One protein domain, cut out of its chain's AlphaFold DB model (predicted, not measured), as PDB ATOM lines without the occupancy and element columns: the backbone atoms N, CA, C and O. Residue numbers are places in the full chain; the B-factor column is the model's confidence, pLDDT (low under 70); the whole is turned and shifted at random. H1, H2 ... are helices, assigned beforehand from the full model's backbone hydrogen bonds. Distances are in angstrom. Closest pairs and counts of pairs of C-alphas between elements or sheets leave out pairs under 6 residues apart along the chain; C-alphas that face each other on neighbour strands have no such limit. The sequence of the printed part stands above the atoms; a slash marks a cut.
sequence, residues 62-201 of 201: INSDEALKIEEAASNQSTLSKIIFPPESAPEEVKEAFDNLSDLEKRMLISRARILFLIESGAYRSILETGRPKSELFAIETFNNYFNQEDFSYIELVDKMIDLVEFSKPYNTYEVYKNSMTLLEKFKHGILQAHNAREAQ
ATOM      1  N   ILE A  62     255.196 210.930 376.315       41.16
ATOM      2  CA  ILE A  62     254.900 212.256 376.839       41.16
ATOM      3  C   ILE A  62     253.473 212.552 376.383       41.16
ATOM      4  O   ILE A  62     253.224 212.696 375.191       41.16
ATOM      5  N   ASN A  63     252.504 212.577 377.297       37.69
ATOM      6  CA  ASN A  63     251.208 213.160 376.953       37.69
ATOM      7  C   ASN A  63     251.432 214.652 376.666       37.69
ATOM      8  O   ASN A  63     252.188 215.302 377.391       37.69
ATOM      9  N   SER A  64     250.777 215.191 375.635       40.38
ATOM     10  CA  SER A  64     250.857 216.607 375.226       40.38
ATOM     11  C   SER A  64     250.797 217.574 376.406       40.38
ATOM     12  O   SER A  64     251.505 218.574 376.429       40.38
ATOM     13  N   ASP A  65     249.998 217.232 377.416       32.78
ATOM     14  CA  ASP A  65     249.747 218.048 378.597       32.78
ATOM     15  C   ASP A  65     250.924 218.052 379.584       32.78
ATOM     16  O   ASP A  65     251.130 219.037 380.284       32.78
ATOM     17  N   GLU A  66     251.718 216.981 379.650       36.47
ATOM     18  CA  GLU A  66     252.969 216.954 380.419       36.47
ATOM     19  C   GLU A  66     254.086 217.689 379.682       36.47
ATOM     20  O   GLU A  66     254.813 218.447 380.315       36.47
ATOM     21  N   ALA A  67     254.177 217.551 378.354       38.41
ATOM     22  CA  ALA A  67     255.092 218.353 377.536       38.41
ATOM     23  C   ALA A  67     254.809 219.855 377.693       38.41
ATOM     24  O   ALA A  67     255.735 220.624 377.938       38.41
ATOM     25  N   LEU A  68     253.535 220.257 377.633       35.72
ATOM     26  CA  LEU A  68     253.098 221.637 377.860       35.72
ATOM     27  C   LEU A  68     253.353 222.104 379.295       35.72
ATOM     28  O   LEU A  68     253.806 223.225 379.484       35.72
ATOM     29  N   LYS A  69     253.141 221.258 380.310       37.03
ATOM     30  CA  LYS A  69     253.474 221.595 381.705       37.03
ATOM     31  C   LYS A  69     254.975 221.708 381.944       37.03
ATOM     32  O   LYS A  69     255.389 222.490 382.790       37.03
ATOM     33  N   ILE A  70     255.792 220.943 381.225       42.28
ATOM     34  CA  ILE A  70     257.254 221.055 381.262       42.28
ATOM     35  C   ILE A  70     257.699 222.317 380.517       42.28
ATOM     36  O   ILE A  70     258.571 223.017 381.022       42.28
ATOM     37  N   GLU A  71     257.080 222.656 379.382       39.62
ATOM     38  CA  GLU A  71     257.269 223.950 378.713       39.62
ATOM     39  C   GLU A  71     256.863 225.110 379.638       39.62
ATOM     40  O   GLU A  71     257.632 226.054 379.783       39.62
ATOM     41  N   GLU A  72     255.727 225.028 380.338       39.47
ATOM     42  CA  GLU A  72     255.285 226.028 381.320       39.47
ATOM     43  C   GLU A  72     256.202 226.085 382.547       39.47
ATOM     44  O   GLU A  72     256.555 227.173 382.990       39.47
ATOM     45  N   ALA A  73     256.637 224.950 383.095       38.03
ATOM     46  CA  ALA A  73     257.535 224.905 384.250       38.03
ATOM     47  C   ALA A  73     258.942 225.418 383.905       38.03
ATOM     48  O   ALA A  73     259.528 226.173 384.681       38.03
ATOM     49  N   ALA A  74     259.458 225.075 382.721       39.78
ATOM     50  CA  ALA A  74     260.715 225.596 382.196       39.78
ATOM     51  C   ALA A  74     260.601 227.084 381.810       39.78
ATOM     52  O   ALA A  74     261.549 227.845 381.991       39.78
ATOM     53  N   SER A  75     259.434 227.526 381.330       38.91
ATOM     54  CA  SER A  75     259.144 228.932 381.014       38.91
ATOM     55  C   SER A  75     258.963 229.792 382.272       38.91
ATOM     56  O   SER A  75     259.368 230.954 382.280       38.91
ATOM     57  N   ASN A  76     258.398 229.236 383.349       39.41
ATOM     58  CA  ASN A  76     258.126 229.948 384.603       39.41
ATOM     59  C   ASN A  76     259.343 230.023 385.547       39.41
ATOM     60  O   ASN A  76     259.326 230.800 386.501       39.41
ATOM     61  N   GLN A  77     260.428 229.290 385.268       42.91
ATOM     62  CA  GLN A  77     261.717 229.409 385.965       42.91
ATOM     63  C   GLN A  77     262.725 230.248 385.144       42.91
ATOM     64  O   GLN A  77     263.686 229.754 384.568       42.91
ATOM     65  N   SER A  78     262.409 231.547 385.047       48.25
ATOM     66  CA  SER A  78     263.221 232.794 385.022       48.25
ATOM     67  C   SER A  78     264.641 232.904 384.405       48.25
ATOM     68  O   SER A  78     265.256 233.973 384.502       48.25
ATOM     69  N   THR A  79     265.185 231.900 383.712       46.06
ATOM     70  CA  THR A  79     266.549 232.020 383.142       46.06
ATOM     71  C   THR A  79     266.627 231.595 381.677       46.06
ATOM     72  O   THR A  79     267.384 232.195 380.915       46.06
ATOM     73  N   LEU A  80     265.742 230.702 381.212       49.97
ATOM     74  CA  LEU A  80     265.574 230.435 379.776       49.97
ATOM     75  C   LEU A  80     265.067 231.664 379.012       49.97
ATOM     76  O   LEU A  80     265.403 231.822 377.847       49.97
ATOM     77  N   SER A  81     264.334 232.576 379.659       55.19
ATOM     78  CA  SER A  81     263.926 233.870 379.086       55.19
ATOM     79  C   SER A  81     265.102 234.764 378.666       55.19
ATOM     80  O   SER A  81     264.899 235.667 377.860       55.19
ATOM     81  N   LYS A  82     266.321 234.501 379.162       56.22
ATOM     82  CA  LYS A  82     267.554 235.226 378.811       56.22
ATOM     83  C   LYS A  82     268.257 234.675 377.571       56.22
ATOM     84  O   LYS A  82     269.256 235.239 377.139       56.22
ATOM     85  N   ILE A  83     267.762 233.570 377.016       62.28
ATOM     86  CA  ILE A  83     268.245 233.041 375.747       62.28
ATOM     87  C   ILE A  83     267.825 233.998 374.632       62.28
ATOM     88  O   ILE A  83     266.631 234.137 374.349       62.28
ATOM     89  N   ILE A  84     268.825 234.625 374.015       71.06
ATOM     90  CA  ILE A  84     268.677 235.486 372.845       71.06
ATOM     91  C   ILE A  84     268.812 234.598 371.611       71.06
ATOM     92  O   ILE A  84     269.830 233.934 371.423       71.06
ATOM     93  N   PHE A  85     267.771 234.563 370.785       78.69
ATOM     94  CA  PHE A  85     267.800 233.874 369.505       78.69
ATOM     95  C   PHE A  85     267.130 234.740 368.427       78.69
ATOM     96  O   PHE A  85     266.025 235.227 368.677       78.69
ATOM     97  N   PRO A  86     267.753 234.872 367.239       86.19
ATOM     98  CA  PRO A  86     269.138 234.481 366.961       86.19
ATOM     99  C   PRO A  86     270.124 235.333 367.798       86.19
ATOM    100  O   PRO A  86     269.765 236.435 368.212       86.19
ATOM    101  N   PRO A  87     271.336 234.840 368.118       82.56
ATOM    102  CA  PRO A  87     272.342 235.644 368.815       82.56
ATOM    103  C   PRO A  87     272.758 236.861 367.974       82.56
ATOM    104  O   PRO A  87     272.621 236.861 366.752       82.56
ATOM    105  N   GLU A  88     273.323 237.890 368.606       82.62
ATOM    106  CA  GLU A  88     273.757 239.116 367.909       82.62
ATOM    107  C   GLU A  88     274.794 238.853 366.801       82.62
ATOM    108  O   GLU A  88     274.832 239.572 365.800       82.62
ATOM    109  N   SER A  89     275.599 237.798 366.958       81.00
ATOM    110  CA  SER A  89     276.598 237.329 365.991       81.00
ATOM    111  C   SER A  89     276.011 236.590 364.786       81.00
ATOM    112  O   SER A  89     276.759 236.245 363.872       81.00
ATOM    113  N   ALA A  90     274.701 236.325 364.764       86.44
ATOM    114  CA  ALA A  90     274.072 235.608 363.666       86.44
ATOM    115  C   ALA A  90     274.234 236.355 362.327       86.44
ATOM    116  O   ALA A  90     274.216 237.592 362.312       86.44
ATOM    117  N   PRO A  91     274.334 235.631 361.198       88.44
ATOM    118  CA  PRO A  91     274.301 236.230 359.869       88.44
ATOM    119  C   PRO A  91     273.039 237.071 359.654       88.44
ATOM    120  O   PRO A  91     271.965 236.754 360.177       88.44
ATOM    121  N   GLU A  92     273.152 238.139 358.866       89.75
ATOM    122  CA  GLU A  92     272.045 239.072 358.636       89.75
ATOM    123  C   GLU A  92     270.845 238.405 357.958       89.75
ATOM    124  O   GLU A  92     269.708 238.727 358.282       89.75
ATOM    125  N   GLU A  93     271.063 237.409 357.096       92.62
ATOM    126  CA  GLU A  93     269.986 236.611 356.504       92.62
ATOM    127  C   GLU A  93     269.147 235.863 357.554       92.62
ATOM    128  O   GLU A  93     267.940 235.692 357.386       92.62
ATOM    129  N   VAL A  94     269.761 235.452 358.668       92.81
ATOM    130  CA  VAL A  94     269.072 234.762 359.765       92.81
ATOM    131  C   VAL A  94     268.278 235.755 360.598       92.81
ATOM    132  O   VAL A  94     267.139 235.468 360.966       92.81
ATOM    133  N   LYS A  95     268.858 236.928 360.874       92.38
ATOM    134  CA  LYS A  95     268.166 238.017 361.575       92.38
ATOM    135  C   LYS A  95     266.958 238.496 360.780       92.38
ATOM    136  O   LYS A  95     265.866 238.560 361.325       92.38
ATOM    137  N   GLU A  96     267.123 238.715 359.480       92.81
ATOM    138  CA  GLU A  96     266.053 239.130 358.573       92.81
ATOM    139  C   GLU A  96     264.932 238.081 358.493       92.81
ATOM    140  O   GLU A  96     263.753 238.406 358.653       92.81
ATOM    141  N   ALA A  97     265.283 236.801 358.326       94.19
ATOM    142  CA  ALA A  97     264.311 235.711 358.345       94.19
ATOM    143  C   ALA A  97     263.554 235.630 359.679       94.19
ATOM    144  O   ALA A  97     262.358 235.337 359.690       94.19
ATOM    145  N   PHE A  98     264.238 235.895 360.795       94.50
ATOM    146  CA  PHE A  98     263.638 235.907 362.124       94.50
ATOM    147  C   PHE A  98     262.722 237.116 362.317       94.50
ATOM    148  O   PHE A  98     261.620 236.975 362.842       94.50
ATOM    149  N   ASP A  99     263.140 238.297 361.868       92.56
ATOM    150  CA  ASP A  99     262.387 239.536 362.029       92.56
ATOM    151  C   ASP A  99     261.093 239.567 361.222       92.56
ATOM    152  O   ASP A  99     260.114 240.154 361.683       92.56
ATOM    153  N   ASN A 100     261.054 238.837 360.106       93.31
ATOM    154  CA  ASN A 100     259.860 238.613 359.290       93.31
ATOM    155  C   ASN A 100     258.815 237.675 359.937       93.31
ATOM    156  O   ASN A 100     257.745 237.439 359.363       93.31
ATOM    157  N   LEU A 101     259.100 237.113 361.114       89.06
ATOM    158  CA  LEU A 101     258.143 236.332 361.895       89.06
ATOM    159  C   LEU A 101     257.298 237.235 362.804       89.06
ATOM    160  O   LEU A 101     257.769 238.231 363.348       89.06
ATOM    161  N   SER A 102     256.047 236.844 363.038       86.06
ATOM    162  CA  SER A 102     255.211 237.449 364.081       86.06
ATOM    163  C   SER A 102     255.753 237.151 365.485       86.06
ATOM    164  O   SER A 102     256.451 236.162 365.698       86.06
ATOM    165  N   ASP A 103     255.374 237.947 366.488       82.38
ATOM    166  CA  ASP A 103     255.816 237.737 367.879       82.38
ATOM    167  C   ASP A 103     255.482 236.340 368.420       82.38
ATOM    168  O   ASP A 103     256.232 235.771 369.218       82.38
ATOM    169  N   LEU A 104     254.347 235.773 368.000       77.12
ATOM    170  CA  LEU A 104     253.963 234.415 368.371       77.12
ATOM    171  C   LEU A 104     254.896 233.382 367.729       77.12
ATOM    172  O   LEU A 104     255.394 232.499 368.423       77.12
ATOM    173  N   GLU A 105     255.168 233.521 366.432       82.69
ATOM    174  CA  GLU A 105     256.094 232.661 365.691       82.69
ATOM    175  C   GLU A 105     257.519 232.746 366.258       82.69
ATOM    176  O   GLU A 105     258.149 231.711 366.472       82.69
ATOM    177  N   LYS A 106     257.996 233.950 366.607       84.38
ATOM    178  CA  LYS A 106     259.286 234.155 367.284       84.38
ATOM    179  C   LYS A 106     259.347 233.366 368.592       84.38
ATOM    180  O   LYS A 106     260.281 232.595 368.804       84.38
ATOM    181  N   ARG A 107     258.328 233.487 369.452       77.69
ATOM    182  CA  ARG A 107     258.257 232.732 370.719       77.69
ATOM    183  C   ARG A 107     258.247 231.217 370.500       77.69
ATOM    184  O   ARG A 107     258.940 230.500 371.222       77.69
ATOM    185  N   MET A 108     257.495 230.732 369.513       77.25
ATOM    186  CA  MET A 108     257.438 229.306 369.180       77.25
ATOM    187  C   MET A 108     258.787 228.777 368.680       77.25
ATOM    188  O   MET A 108     259.242 227.736 369.150       77.25
ATOM    189  N   LEU A 109     259.455 229.505 367.783       84.56
ATOM    190  CA  LEU A 109     260.765 229.131 367.248       84.56
ATOM    191  C   LEU A 109     261.822 229.066 368.356       84.56
ATOM    192  O   LEU A 109     262.546 228.077 368.468       84.56
ATOM    193  N   ILE A 110     261.845 230.075 369.230       82.62
ATOM    194  CA  ILE A 110     262.720 230.104 370.406       82.62
ATOM    195  C   ILE A 110     262.453 228.892 371.312       82.62
ATOM    196  O   ILE A 110     263.397 228.261 371.786       82.62
ATOM    197  N   SER A 111     261.184 228.544 371.552       75.12
ATOM    198  CA  SER A 111     260.822 227.369 372.358       75.12
ATOM    199  C   SER A 111     261.381 226.072 371.760       75.12
ATOM    200  O   SER A 111     262.016 225.285 372.463       75.12
ATOM    201  N   ARG A 112     261.232 225.869 370.444       78.12
ATOM    202  CA  ARG A 112     261.741 224.671 369.752       78.12
ATOM    203  C   ARG A 112     263.260 224.570 369.802       78.12
ATOM    204  O   ARG A 112     263.771 223.498 370.124       78.12
ATOM    205  N   ALA A 113     263.959 225.683 369.590       78.75
ATOM    206  CA  ALA A 113     265.406 225.738 369.753       78.75
ATOM    207  C   ALA A 113     265.797 225.310 371.174       78.75
ATOM    208  O   ALA A 113     266.580 224.381 371.350       78.75
ATOM    209  N   ARG A 114     265.181 225.903 372.207       74.75
ATOM    210  CA  ARG A 114     265.453 225.562 373.615       74.75
ATOM    211  C   ARG A 114     265.265 224.076 373.916       74.75
ATOM    212  O   ARG A 114     266.124 223.489 374.566       74.75
ATOM    213  N   ILE A 115     264.176 223.465 373.451       70.25
ATOM    214  CA  ILE A 115     263.911 222.036 373.681       70.25
ATOM    215  C   ILE A 115     264.998 221.178 373.037       70.25
ATOM    216  O   ILE A 115     265.534 220.291 373.701       70.25
ATOM    217  N   LEU A 116     265.360 221.469 371.785       73.25
ATOM    218  CA  LEU A 116     266.439 220.765 371.097       73.25
ATOM    219  C   LEU A 116     267.746 220.840 371.902       73.25
ATOM    220  O   LEU A 116     268.377 219.814 372.140       73.25
ATOM    221  N   PHE A 117     268.101 222.017 372.418       70.88
ATOM    222  CA  PHE A 117     269.309 222.181 373.230       70.88
ATOM    223  C   PHE A 117     269.265 221.454 374.566       70.88
ATOM    224  O   PHE A 117     270.272 220.891 375.000       70.88
ATOM    225  N   LEU A 118     268.114 221.432 375.233       66.56
ATOM    226  CA  LEU A 118     267.958 220.646 376.454       66.56
ATOM    227  C   LEU A 118     268.169 219.154 376.166       66.56
ATOM    228  O   LEU A 118     268.775 218.461 376.984       66.56
ATOM    229  N   ILE A 119     267.703 218.660 375.016       62.34
ATOM    230  CA  ILE A 119     267.896 217.268 374.601       62.34
ATOM    231  C   ILE A 119     269.370 217.000 374.281       62.34
ATOM    232  O   ILE A 119     269.950 216.088 374.870       62.34
ATOM    233  N   GLU A 120     269.994 217.804 373.413       63.62
ATOM    234  CA  GLU A 120     271.388 217.605 372.985       63.62
ATOM    235  C   GLU A 120     272.391 217.749 374.145       63.62
ATOM    236  O   GLU A 120     273.377 217.020 374.201       63.62
ATOM    237  N   SER A 121     272.118 218.620 375.124       58.00
ATOM    238  CA  SER A 121     272.950 218.767 376.332       58.00
ATOM    239  C   SER A 121     272.737 217.662 377.378       58.00
ATOM    240  O   SER A 121     273.395 217.657 378.421       58.00
ATOM    241  N   GLY A 122     271.780 216.749 377.167       54.16
ATOM    242  CA  GLY A 122     271.370 215.751 378.160       54.16
ATOM    243  C   GLY A 122     270.651 216.338 379.385       54.16
ATOM    244  O   GLY A 122     270.267 215.595 380.294       54.16
ATOM    245  N   ALA A 123     270.423 217.656 379.419       56.81
ATOM    246  CA  ALA A 123     269.744 218.354 380.507       56.81
ATOM    247  C   ALA A 123     268.241 218.048 380.554       56.81
ATOM    248  O   ALA A 123     267.647 218.079 381.630       56.81
ATOM    249  N   TYR A 124     267.633 217.689 379.420       58.44
ATOM    250  CA  TYR A 124     266.217 217.342 379.324       58.44
ATOM    251  C   TYR A 124     265.857 216.193 380.265       58.44
ATOM    252  O   TYR A 124     264.905 216.286 381.034       58.44
ATOM    253  N   ARG A 125     266.694 215.151 380.301       52.38
ATOM    254  CA  ARG A 125     266.515 214.015 381.208       52.38
ATOM    255  C   ARG A 125     266.612 214.429 382.678       52.38
ATOM    256  O   ARG A 125     265.827 213.961 383.487       52.38
ATOM    257  N   SER A 126     267.511 215.357 383.010       48.38
ATOM    258  CA  SER A 126     267.612 215.915 384.365       48.38
ATOM    259  C   SER A 126     266.370 216.726 384.749       48.38
ATOM    260  O   SER A 126     265.911 216.651 385.883       48.38
ATOM    261  N   ILE A 127     265.797 217.489 383.818       52.09
ATOM    262  CA  ILE A 127     264.556 218.231 384.067       52.09
ATOM    263  C   ILE A 127     263.392 217.254 384.283       52.09
ATOM    264  O   ILE A 127     262.632 217.439 385.228       52.09
ATOM    265  N   LEU A 128     263.299 216.190 383.481       48.56
ATOM    266  CA  LEU A 128     262.275 215.153 383.637       48.56
ATOM    267  C   LEU A 128     262.405 214.373 384.952       48.56
ATOM    268  O   LEU A 128     261.409 214.121 385.620       48.56
ATOM    269  N   GLU A 129     263.623 213.978 385.323       47.75
ATOM    270  CA  GLU A 129     263.862 213.119 386.486       47.75
ATOM    271  C   GLU A 129     263.878 213.902 387.806       47.75
ATOM    272  O   GLU A 129     263.458 213.376 388.836       47.75
ATOM    273  N   THR A 130     264.367 215.150 387.805       46.06
ATOM    274  CA  THR A 130     264.605 215.912 389.045       46.06
ATOM    275  C   THR A 130     263.910 217.271 389.102       46.06
ATOM    276  O   THR A 130     264.061 217.976 390.100       46.06
ATOM    277  N   GLY A 131     263.187 217.682 388.055       45.31
ATOM    278  CA  GLY A 131     262.506 218.985 387.990       45.31
ATOM    279  C   GLY A 131     263.452 220.189 388.055       45.31
ATOM    280  O   GLY A 131     263.019 221.295 388.365       45.31
ATOM    281  N   ARG A 132     264.758 219.972 387.842       45.62
ATOM    282  CA  ARG A 132     265.817 220.977 388.003       45.62
ATOM    283  C   ARG A 132     266.874 220.817 386.907       45.62
ATOM    284  O   ARG A 132     267.382 219.705 386.730       45.62
ATOM    285  N   PRO A 133     267.255 221.892 386.199       50.75
ATOM    286  CA  PRO A 133     268.444 221.889 385.353       50.75
ATOM    287  C   PRO A 133     269.701 221.720 386.225       50.75
ATOM    288  O   PRO A 133     269.808 222.344 387.280       50.75
ATOM    289  N   LYS A 134     270.675 220.905 385.793       48.06
ATOM    290  CA  LYS A 134     271.920 220.653 386.557       48.06
ATOM    291  C   LYS A 134     272.788 221.902 386.784       48.06
ATOM    292  O   LYS A 134     273.554 221.917 387.740       48.06
ATOM    293  N   SER A 135     272.613 222.954 385.989       52.94
ATOM    294  CA  SER A 135     272.767 224.360 386.390       52.94
ATOM    295  C   SER A 135     272.264 225.250 385.248       52.94
ATOM    296  O   SER A 135     272.593 225.049 384.081       52.94
ATOM    297  N   GLU A 136     271.415 226.224 385.557       48.28
ATOM    298  CA  GLU A 136     270.790 227.099 384.551       48.28
ATOM    299  C   GLU A 136     271.810 227.920 383.752       48.28
ATOM    300  O   GLU A 136     271.637 228.135 382.554       48.28
ATOM    301  N   LEU A 137     272.906 228.329 384.398       52.56
ATOM    302  CA  LEU A 137     274.019 229.023 383.748       52.56
ATOM    303  C   LEU A 137     274.711 228.138 382.711       52.56
ATOM    304  O   LEU A 137     274.979 228.604 381.611       52.56
ATOM    305  N   PHE A 138     274.913 226.854 383.016       56.34
ATOM    306  CA  PHE A 138     275.497 225.906 382.071       56.34
ATOM    307  C   PHE A 138     274.595 225.691 380.856       56.34
ATOM    308  O   PHE A 138     275.096 225.599 379.743       56.34
ATOM    309  N   ALA A 139     273.269 225.665 381.028       54.25
ATOM    310  CA  ALA A 139     272.339 225.539 379.904       54.25
ATOM    311  C   ALA A 139     272.370 226.768 378.975       54.25
ATOM    312  O   ALA A 139     272.344 226.609 377.757       54.25
ATOM    313  N   ILE A 140     272.470 227.981 379.530       54.53
ATOM    314  CA  ILE A 140     272.565 229.233 378.755       54.53
ATOM    315  C   ILE A 140     273.923 229.357 378.070       54.53
ATOM    316  O   ILE A 140     273.991 229.719 376.900       54.53
ATOM    317  N   GLU A 141     274.999 229.040 378.782       59.97
ATOM    318  CA  GLU A 141     276.351 229.043 378.232       59.97
ATOM    319  C   GLU A 141     276.491 227.990 377.128       59.97
ATOM    320  O   GLU A 141     277.004 228.295 376.058       59.97
ATOM    321  N   THR A 142     275.931 226.792 377.322       61.72
ATOM    322  CA  THR A 142     275.876 225.750 376.286       61.72
ATOM    323  C   THR A 142     275.064 226.211 375.079       61.72
ATOM    324  O   THR A 142     275.519 226.037 373.952       61.72
ATOM    325  N   PHE A 143     273.899 226.837 375.296       66.75
ATOM    326  CA  PHE A 143     273.077 227.396 374.220       66.75
ATOM    327  C   PHE A 143     273.857 228.446 373.419       66.75
ATOM    328  O   PHE A 143     273.960 228.335 372.205       66.75
ATOM    329  N   ASN A 144     274.453 229.436 374.087       64.81
ATOM    330  CA  ASN A 144     275.177 230.521 373.423       64.81
ATOM    331  C   ASN A 144     276.454 230.027 372.727       64.81
ATOM    332  O   ASN A 144     276.748 230.460 371.615       64.81
ATOM    333  N   ASN A 145     277.190 229.095 373.339       66.00
ATOM    334  CA  ASN A 145     278.400 228.516 372.754       66.00
ATOM    335  C   ASN A 145     278.100 227.625 371.546       66.00
ATOM    336  O   ASN A 145     278.958 227.481 370.679       66.00
ATOM    337  N   TYR A 146     276.895 227.061 371.455       68.88
ATOM    338  CA  TYR A 146     276.500 226.240 370.315       68.88
ATOM    339  C   TYR A 146     276.528 227.011 368.994       68.88
ATOM    340  O   TYR A 146     277.016 226.498 367.992       68.88
ATOM    341  N   PHE A 147     276.076 228.268 369.002       70.94
ATOM    342  CA  PHE A 147     276.106 229.135 367.817       70.94
ATOM    343  C   PHE A 147     277.518 229.575 367.421       70.94
ATOM    344  O   PHE A 147     277.709 230.078 366.318       70.94
ATOM    345  N   ASN A 148     278.497 229.396 368.311       68.12
ATOM    346  CA  ASN A 148     279.888 229.778 368.093       68.12
ATOM    347  C   ASN A 148     280.767 228.594 367.647       68.12
ATOM    348  O   ASN A 148     281.985 228.746 367.570       68.12
ATOM    349  N   GLN A 149     280.190 227.413 367.385       72.44
ATOM    350  CA  GLN A 149     280.940 226.285 366.826       72.44
ATOM    351  C   GLN A 149     281.373 226.604 365.386       72.44
ATOM    352  O   GLN A 149     280.586 227.152 364.616       72.44
ATOM    353  N   GLU A 150     282.609 226.249 365.014       66.31
ATOM    354  CA  GLU A 150     283.180 226.574 363.692       66.31
ATOM    355  C   GLU A 150     282.336 226.041 362.521       66.31
ATOM    356  O   GLU A 150     282.227 226.704 361.490       66.31
ATOM    357  N   ASP A 151     281.682 224.891 362.713       72.06
ATOM    358  CA  ASP A 151     280.853 224.217 361.709       72.06
ATOM    359  C   ASP A 151     279.343 224.449 361.910       72.06
ATOM    360  O   ASP A 151     278.512 223.719 361.370       72.06
ATOM    361  N   PHE A 152     278.949 225.447 362.707       79.56
ATOM    362  CA  PHE A 152     277.537 225.683 362.991       79.56
ATOM    363  C   PHE A 152     276.764 226.156 361.745       79.56
ATOM    364  O   PHE A 152     277.126 227.133 361.084       79.56
ATOM    365  N   SER A 153     275.630 225.505 361.473       86.31
ATOM    366  CA  SER A 153     274.705 225.859 360.395       86.31
ATOM    367  C   SER A 153     273.298 226.093 360.937       86.31
ATOM    368  O   SER A 153     272.672 225.202 361.512       86.31
ATOM    369  N   TYR A 154     272.750 227.289 360.692       88.75
ATOM    370  CA  TYR A 154     271.357 227.593 361.031       88.75
ATOM    371  C   TYR A 154     270.368 226.724 360.249       88.75
ATOM    372  O   TYR A 154     269.304 226.404 360.772       88.75
ATOM    373  N   ILE A 155     270.711 226.308 359.026       91.56
ATOM    374  CA  ILE A 155     269.869 225.398 358.243       91.56
ATOM    375  C   ILE A 155     269.835 224.016 358.896       91.56
ATOM    376  O   ILE A 155     268.752 223.470 359.094       91.56
ATOM    377  N   GLU A 156     270.991 223.488 359.305       88.94
ATOM    378  CA  GLU A 156     271.059 222.196 359.997       88.94
ATOM    379  C   GLU A 156     270.383 222.246 361.368       88.94
ATOM    380  O   GLU A 156     269.708 221.295 361.756       88.94
ATOM    381  N   LEU A 157     270.499 223.365 362.092       88.25
ATOM    382  CA  LEU A 157     269.757 223.575 363.334       88.25
ATOM    383  C   LEU A 157     268.243 223.487 363.092       88.25
ATOM    384  O   LEU A 157     267.537 222.829 363.855       88.25
ATOM    385  N   VAL A 158     267.735 224.140 362.041       89.31
ATOM    386  CA  VAL A 158     266.307 224.082 361.701       89.31
ATOM    387  C   VAL A 158     265.891 222.678 361.273       89.31
ATOM    388  O   VAL A 158     264.832 222.224 361.694       89.31
ATOM    389  N   ASP A 159     266.735 221.955 360.541       88.00
ATOM    390  CA  ASP A 159     266.466 220.564 360.164       88.00
ATOM    391  C   ASP A 159     266.393 219.636 361.378       88.00
ATOM    392  O   ASP A 159     265.439 218.873 361.512       88.00
ATOM    393  N   LYS A 160     267.299 219.785 362.349       82.56
ATOM    394  CA  LYS A 160     267.204 219.070 363.632       82.56
ATOM    395  C   LYS A 160     265.927 219.417 364.404       82.56
ATOM    396  O   LYS A 160     265.345 218.553 365.059       82.56
ATOM    397  N   MET A 161     265.477 220.674 364.351       84.88
ATOM    398  CA  MET A 161     264.199 221.071 364.953       84.88
ATOM    399  C   MET A 161     263.004 220.442 364.224       84.88
ATOM    400  O   MET A 161     262.037 220.063 364.881       84.88
ATOM    401  N   ILE A 162     263.063 220.305 362.897       85.12
ATOM    402  CA  ILE A 162     262.045 219.608 362.101       85.12
ATOM    403  C   ILE A 162     262.001 218.127 362.486       85.12
ATOM    404  O   ILE A 162     260.927 217.625 362.817       85.12
ATOM    405  N   ASP A 163     263.153 217.457 362.546       81.06
ATOM    406  CA  ASP A 163     263.255 216.054 362.967       81.06
ATOM    407  C   ASP A 163     262.665 215.841 364.370       81.06
ATOM    408  O   ASP A 163     261.948 214.868 364.618       81.06
ATOM    409  N   LEU A 164     262.905 216.780 365.289       75.38
ATOM    410  CA  LEU A 164     262.322 216.768 366.630       75.38
ATOM    411  C   LEU A 164     260.788 216.904 366.606       75.38
ATOM    412  O   LEU A 164     260.082 216.217 367.353       75.38
ATOM    413  N   VAL A 165     260.246 217.789 365.767       76.44
ATOM    414  CA  VAL A 165     258.793 217.962 365.618       76.44
ATOM    415  C   VAL A 165     258.157 216.723 364.979       76.44
ATOM    416  O   VAL A 165     257.121 216.263 365.460       76.44
ATOM    417  N   GLU A 166     258.792 216.126 363.971       78.75
ATOM    418  CA  GLU A 166     258.353 214.861 363.369       78.75
ATOM    419  C   GLU A 166     258.367 213.712 364.378       78.75
ATOM    420  O   GLU A 166     257.376 212.992 364.521       78.75
ATOM    421  N   PHE A 167     259.447 213.579 365.149       72.75
ATOM    422  CA  PHE A 167     259.544 212.574 366.203       72.75
ATOM    423  C   PHE A 167     258.447 212.744 367.263       72.75
ATOM    424  O   PHE A 167     257.877 211.765 367.748       72.75
ATOM    425  N   SER A 168     258.112 213.991 367.606       62.78
ATOM    426  CA  SER A 168     257.097 214.300 368.616       62.78
ATOM    427  C   SER A 168     255.656 214.305 368.089       62.78
ATOM    428  O   SER A 168     254.719 214.500 368.868       62.78
ATOM    429  N   LYS A 169     255.435 214.047 366.796       70.06
ATOM    430  CA  LYS A 169     254.108 214.028 366.159       70.06
ATOM    431  C   LYS A 169     253.048 213.188 366.890       70.06
ATOM    432  O   LYS A 169     251.932 213.684 367.020       70.06
ATOM    433  N   PRO A 170     253.335 211.977 367.417       60.25
ATOM    434  CA  PRO A 170     252.334 211.174 368.134       60.25
ATOM    435  C   PRO A 170     251.866 211.786 369.463       60.25
ATOM    436  O   PRO A 170     250.869 211.336 370.022       60.25
ATOM    437  N   TYR A 171     252.596 212.778 369.975       62.12
ATOM    438  CA  TYR A 171     252.414 213.380 371.297       62.12
ATOM    439  C   TYR A 171     251.859 214.804 371.234       62.12
ATOM    440  O   TYR A 171     251.678 215.439 372.268       62.12
ATOM    441  N   ASN A 172     251.599 215.320 370.033       53.81
ATOM    442  CA  ASN A 172     251.086 216.664 369.809       53.81
ATOM    443  C   ASN A 172     249.686 216.617 369.199       53.81
ATOM    444  O   ASN A 172     249.329 215.684 368.477       53.81
ATOM    445  N   THR A 173     248.901 217.670 369.427       67.56
ATOM    446  CA  THR A 173     247.703 217.884 368.613       67.56
ATOM    447  C   THR A 173     248.117 218.153 367.166       67.56
ATOM    448  O   THR A 173     249.199 218.683 366.893       67.56
ATOM    449  N   TYR A 174     247.237 217.816 366.223       75.06
ATOM    450  CA  TYR A 174     247.486 218.064 364.802       75.06
ATOM    451  C   TYR A 174     247.808 219.540 364.519       75.06
ATOM    452  O   TYR A 174     248.709 219.832 363.735       75.06
ATOM    453  N   GLU A 175     247.124 220.468 365.193       75.94
ATOM    454  CA  GLU A 175     247.362 221.909 365.058       75.94
ATOM    455  C   GLU A 175     248.744 222.321 365.567       75.94
ATOM    456  O   GLU A 175     249.456 223.038 364.867       75.94
ATOM    457  N   VAL A 176     249.172 221.840 366.741       70.44
ATOM    458  CA  VAL A 176     250.496 222.171 367.295       70.44
ATOM    459  C   VAL A 176     251.615 221.639 366.400       70.44
ATOM    460  O   VAL A 176     252.566 222.371 366.107       70.44
ATOM    461  N   TYR A 177     251.486 220.399 365.921       76.50
ATOM    462  CA  TYR A 177     252.429 219.802 364.974       76.50
ATOM    463  C   TYR A 177     252.480 220.599 363.664       76.50
ATOM    464  O   TYR A 177     253.549 221.056 363.261       76.50
ATOM    465  N   LYS A 178     251.326 220.846 363.033       81.88
ATOM    466  CA  LYS A 178     251.247 221.551 361.747       81.88
ATOM    467  C   LYS A 178     251.782 222.980 361.839       81.88
ATOM    468  O   LYS A 178     252.517 223.405 360.946       81.88
ATOM    469  N   ASN A 179     251.452 223.707 362.905       78.00
ATOM    470  CA  ASN A 179     251.929 225.074 363.110       78.00
ATOM    471  C   ASN A 179     253.444 225.100 363.341       78.00
ATOM    472  O   ASN A 179     254.123 225.965 362.794       78.00
ATOM    473  N   SER A 180     253.982 224.130 364.090       80.06
ATOM    474  CA  SER A 180     255.429 224.009 364.307       80.06
ATOM    475  C   SER A 180     256.169 223.697 363.002       80.06
ATOM    476  O   SER A 180     257.140 224.375 362.688       80.06
ATOM    477  N   MET A 181     255.685 222.731 362.214       89.00
ATOM    478  CA  MET A 181     256.278 222.381 360.917       89.00
ATOM    479  C   MET A 181     256.247 223.562 359.943       89.00
ATOM    480  O   MET A 181     257.286 223.960 359.429       89.00
ATOM    481  N   THR A 182     255.077 224.187 359.771       88.44
ATOM    482  CA  THR A 182     254.912 225.357 358.889       88.44
ATOM    483  C   THR A 182     255.864 226.489 359.270       88.44
ATOM    484  O   THR A 182     256.481 227.099 358.401       88.44
ATOM    485  N   LEU A 183     255.998 226.773 360.569       90.69
ATOM    486  CA  LEU A 183     256.906 227.799 361.075       90.69
ATOM    487  C   LEU A 183     258.369 227.483 360.741       90.69
ATOM    488  O   LEU A 183     259.088 228.359 360.264       90.69
ATOM    489  N   LEU A 184     258.812 226.251 360.998       91.88
ATOM    490  CA  LEU A 184     260.198 225.846 360.765       91.88
ATOM    491  C   LEU A 184     260.540 225.856 359.271       91.88
ATOM    492  O   LEU A 184     261.586 226.378 358.891       91.88
ATOM    493  N   GLU A 185     259.634 225.376 358.420       93.62
ATOM    494  CA  GLU A 185     259.780 225.453 356.964       93.62
ATOM    495  C   GLU A 185     259.818 226.903 356.471       93.62
ATOM    496  O   GLU A 185     260.696 227.263 355.684       93.62
ATOM    497  N   LYS A 186     258.917 227.761 356.972       90.94
ATOM    498  CA  LYS A 186     258.893 229.198 356.656       90.94
ATOM    499  C   LYS A 186     260.206 229.872 357.043       90.94
ATOM    500  O   LYS A 186     260.765 230.614 356.240       90.94
ATOM    501  N   PHE A 187     260.710 229.609 358.247       94.56
ATOM    502  CA  PHE A 187     261.962 230.190 358.722       94.56
ATOM    503  C   PHE A 187     263.166 229.690 357.910       94.56
ATOM    504  O   PHE A 187     263.956 230.505 357.435       94.56
ATOM    505  N   LYS A 188     263.258 228.375 357.647       94.44
ATOM    506  CA  LYS A 188     264.286 227.787 356.769       94.44
ATOM    507  C   LYS A 188     264.272 228.430 355.385       94.44
ATOM    508  O   LYS A 188     265.319 228.805 354.861       94.44
ATOM    509  N   HIS A 189     263.086 228.578 354.799       93.69
ATOM    510  CA  HIS A 189     262.928 229.207 353.495       93.69
ATOM    511  C   HIS A 189     263.345 230.680 353.516       93.69
ATOM    512  O   HIS A 189     264.042 231.119 352.604       93.69
ATOM    513  N   GLY A 190     262.983 231.419 354.569       89.31
ATOM    514  CA  GLY A 190     263.388 232.811 354.764       89.31
ATOM    515  C   GLY A 190     264.906 232.988 354.790       89.31
ATOM    516  O   GLY A 190     265.418 233.864 354.097       89.31
ATOM    517  N   ILE A 191     265.633 232.117 355.504       92.44
ATOM    518  CA  ILE A 191     267.107 232.145 355.538       92.44
ATOM    519  C   ILE A 191     267.672 231.954 354.126       92.44
ATOM    520  O   ILE A 191     268.510 232.735 353.679       92.44
ATOM    521  N   LEU A 192     267.196 230.935 353.403       92.44
ATOM    522  CA  LEU A 192     267.682 230.622 352.056       92.44
ATOM    523  C   LEU A 192     267.381 231.745 351.053       92.44
ATOM    524  O   LEU A 192     268.223 232.066 350.218       92.44
ATOM    525  N   GLN A 193     266.197 232.358 351.128       90.75
ATOM    526  CA  GLN A 193     265.836 233.483 350.267       90.75
ATOM    527  C   GLN A 193     266.716 234.710 350.528       90.75
ATOM    528  O   GLN A 193     267.251 235.278 349.576       90.75
ATOM    529  N   ALA A 194     266.887 235.099 351.794       87.62
ATOM    530  CA  ALA A 194     267.702 236.252 352.166       87.62
ATOM    531  C   ALA A 194     269.184 236.041 351.810       87.62
ATOM    532  O   ALA A 194     269.847 236.972 351.356       87.62
ATOM    533  N   HIS A 195     269.684 234.809 351.931       86.69
ATOM    534  CA  HIS A 195     271.025 234.442 351.485       86.69
ATOM    535  C   HIS A 195     271.185 234.592 349.962       86.69
ATOM    536  O   HIS A 195     272.054 235.328 349.496       86.69
ATOM    537  N   ASN A 196     270.289 233.982 349.179       84.00
ATOM    538  CA  ASN A 196     270.335 234.044 347.713       84.00
ATOM    539  C   ASN A 196     270.198 235.479 347.178       84.00
ATOM    540  O   ASN A 196     270.841 235.842 346.195       84.00
ATOM    541  N   ALA A 197     269.368 236.308 347.818       83.69
ATOM    542  CA  ALA A 197     269.202 237.710 347.442       83.69
ATOM    543  C   ALA A 197     270.494 238.523 347.620       83.69
ATOM    544  O   ALA A 197     270.720 239.472 346.874       83.69
ATOM    545  N   ARG A 198     271.344 238.144 348.583       80.62
ATOM    546  CA  ARG A 198     272.631 238.799 348.856       80.62
ATOM    547  C   ARG A 198     273.738 238.315 347.933       80.62
ATOM    548  O   ARG A 198     274.561 239.122 347.532       80.62
ATOM    549  N   GLU A 199     273.743 237.038 347.553       79.12
ATOM    550  CA  GLU A 199     274.696 236.531 346.552       79.12
ATOM    551  C   GLU A 199     274.472 237.124 345.150       79.12
ATOM    552  O   GLU A 199     275.373 237.094 344.312       79.12
ATOM    553  N   ALA A 200     273.275 237.652 344.882       74.44
ATOM    554  CA  ALA A 200     272.919 238.279 343.613       74.44
ATOM    555  C   ALA A 200     273.294 239.776 343.507       74.44
ATOM    556  O   ALA A 200     273.083 240.358 342.439       74.44
ATOM    557  N   GLN A 201     273.801 240.398 344.582       64.25
ATOM    558  CA  GLN A 201     274.217 241.812 344.650       64.25
ATOM    559  C   GLN A 201     275.735 241.963 344.520       64.25
ATOM    560  O   GLN A 201     276.155 242.948 343.874       64.25
TER     561      GLN A 201
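This is residues 62 to 201 of the 201 residues of an uncharacterized protein of Desulfuribacillus alkaliarsenatis (UniProt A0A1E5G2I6). A hairpin of two helices, H6 and the long H7, crosses the middle helix H3 at nearly right angles. H2 packs on H7 farther along it, H4 and H5 lie by the later part of H3, and H1 is set loosely to one side. The printed part has 140 residues with seven named helices, H1 to H7 in chain order, and no named strand; its class is all helix. It is compact, with a radius of gyration of the C-alphas of 15.3 A, and elongated, spanning 52 by 34 by 25 A.

H1, residues 64 to 76, touches no helix but is near H3, residues 103 to 120, and H4, residues 123 to 130. H2, residues 92 to 99, touches H7, residues 174 to 199, at a shallow tilt of 34 degrees, only just short of steep, opposite ways; the closest C-alphas, of Ala 97 and Gly 190, are 4.7 A apart. H3 is the hub. It only just touches H4, only at the corner, with 3 pairs of C-alphas within 8 A, the closest Leu 118 and Tyr 124 at 4.7 A. It only just touches H5, residues 136 to 146, also with 3 pairs, the closest C-alphas being Phe 117 and Phe 143 at 6.5 A. With residues 112 to 116 alone it touches H6, residues 154 to 167, about perpendicular at 81 degrees; the C-alphas of Arg 112 and Met 161 come closest, 6.5 A. With residues 105 to 109 alone it touches H7 at 84 degrees, closest at the C-alphas of Glu 105 and Leu 183, 6.8 A. H6 and H7 form a hairpin at 15 degrees, with the C-alphas of Ile 155 and Lys 188 closest at 6.2 A. In H1 to H7 every O i to N i+4 pair is within hydrogen-bond range.

H1 begins at C-alpha 64 (250.857, 216.607, 375.226). H3 is 26.0 A long, H6 19.8 A and H7 37.6 A, ending at C-alpha 199 (274.696, 236.531, 346.552).

The C-alphas of Thr 130 and Gln 201 are farthest apart, 52.3 A. The printed part has no cut; the link from H1 to H2 is long, 15 residues. Mean pLDDT of the printed part is 70.2, with residues 62 to 83 and 118 to 146 among those under 70.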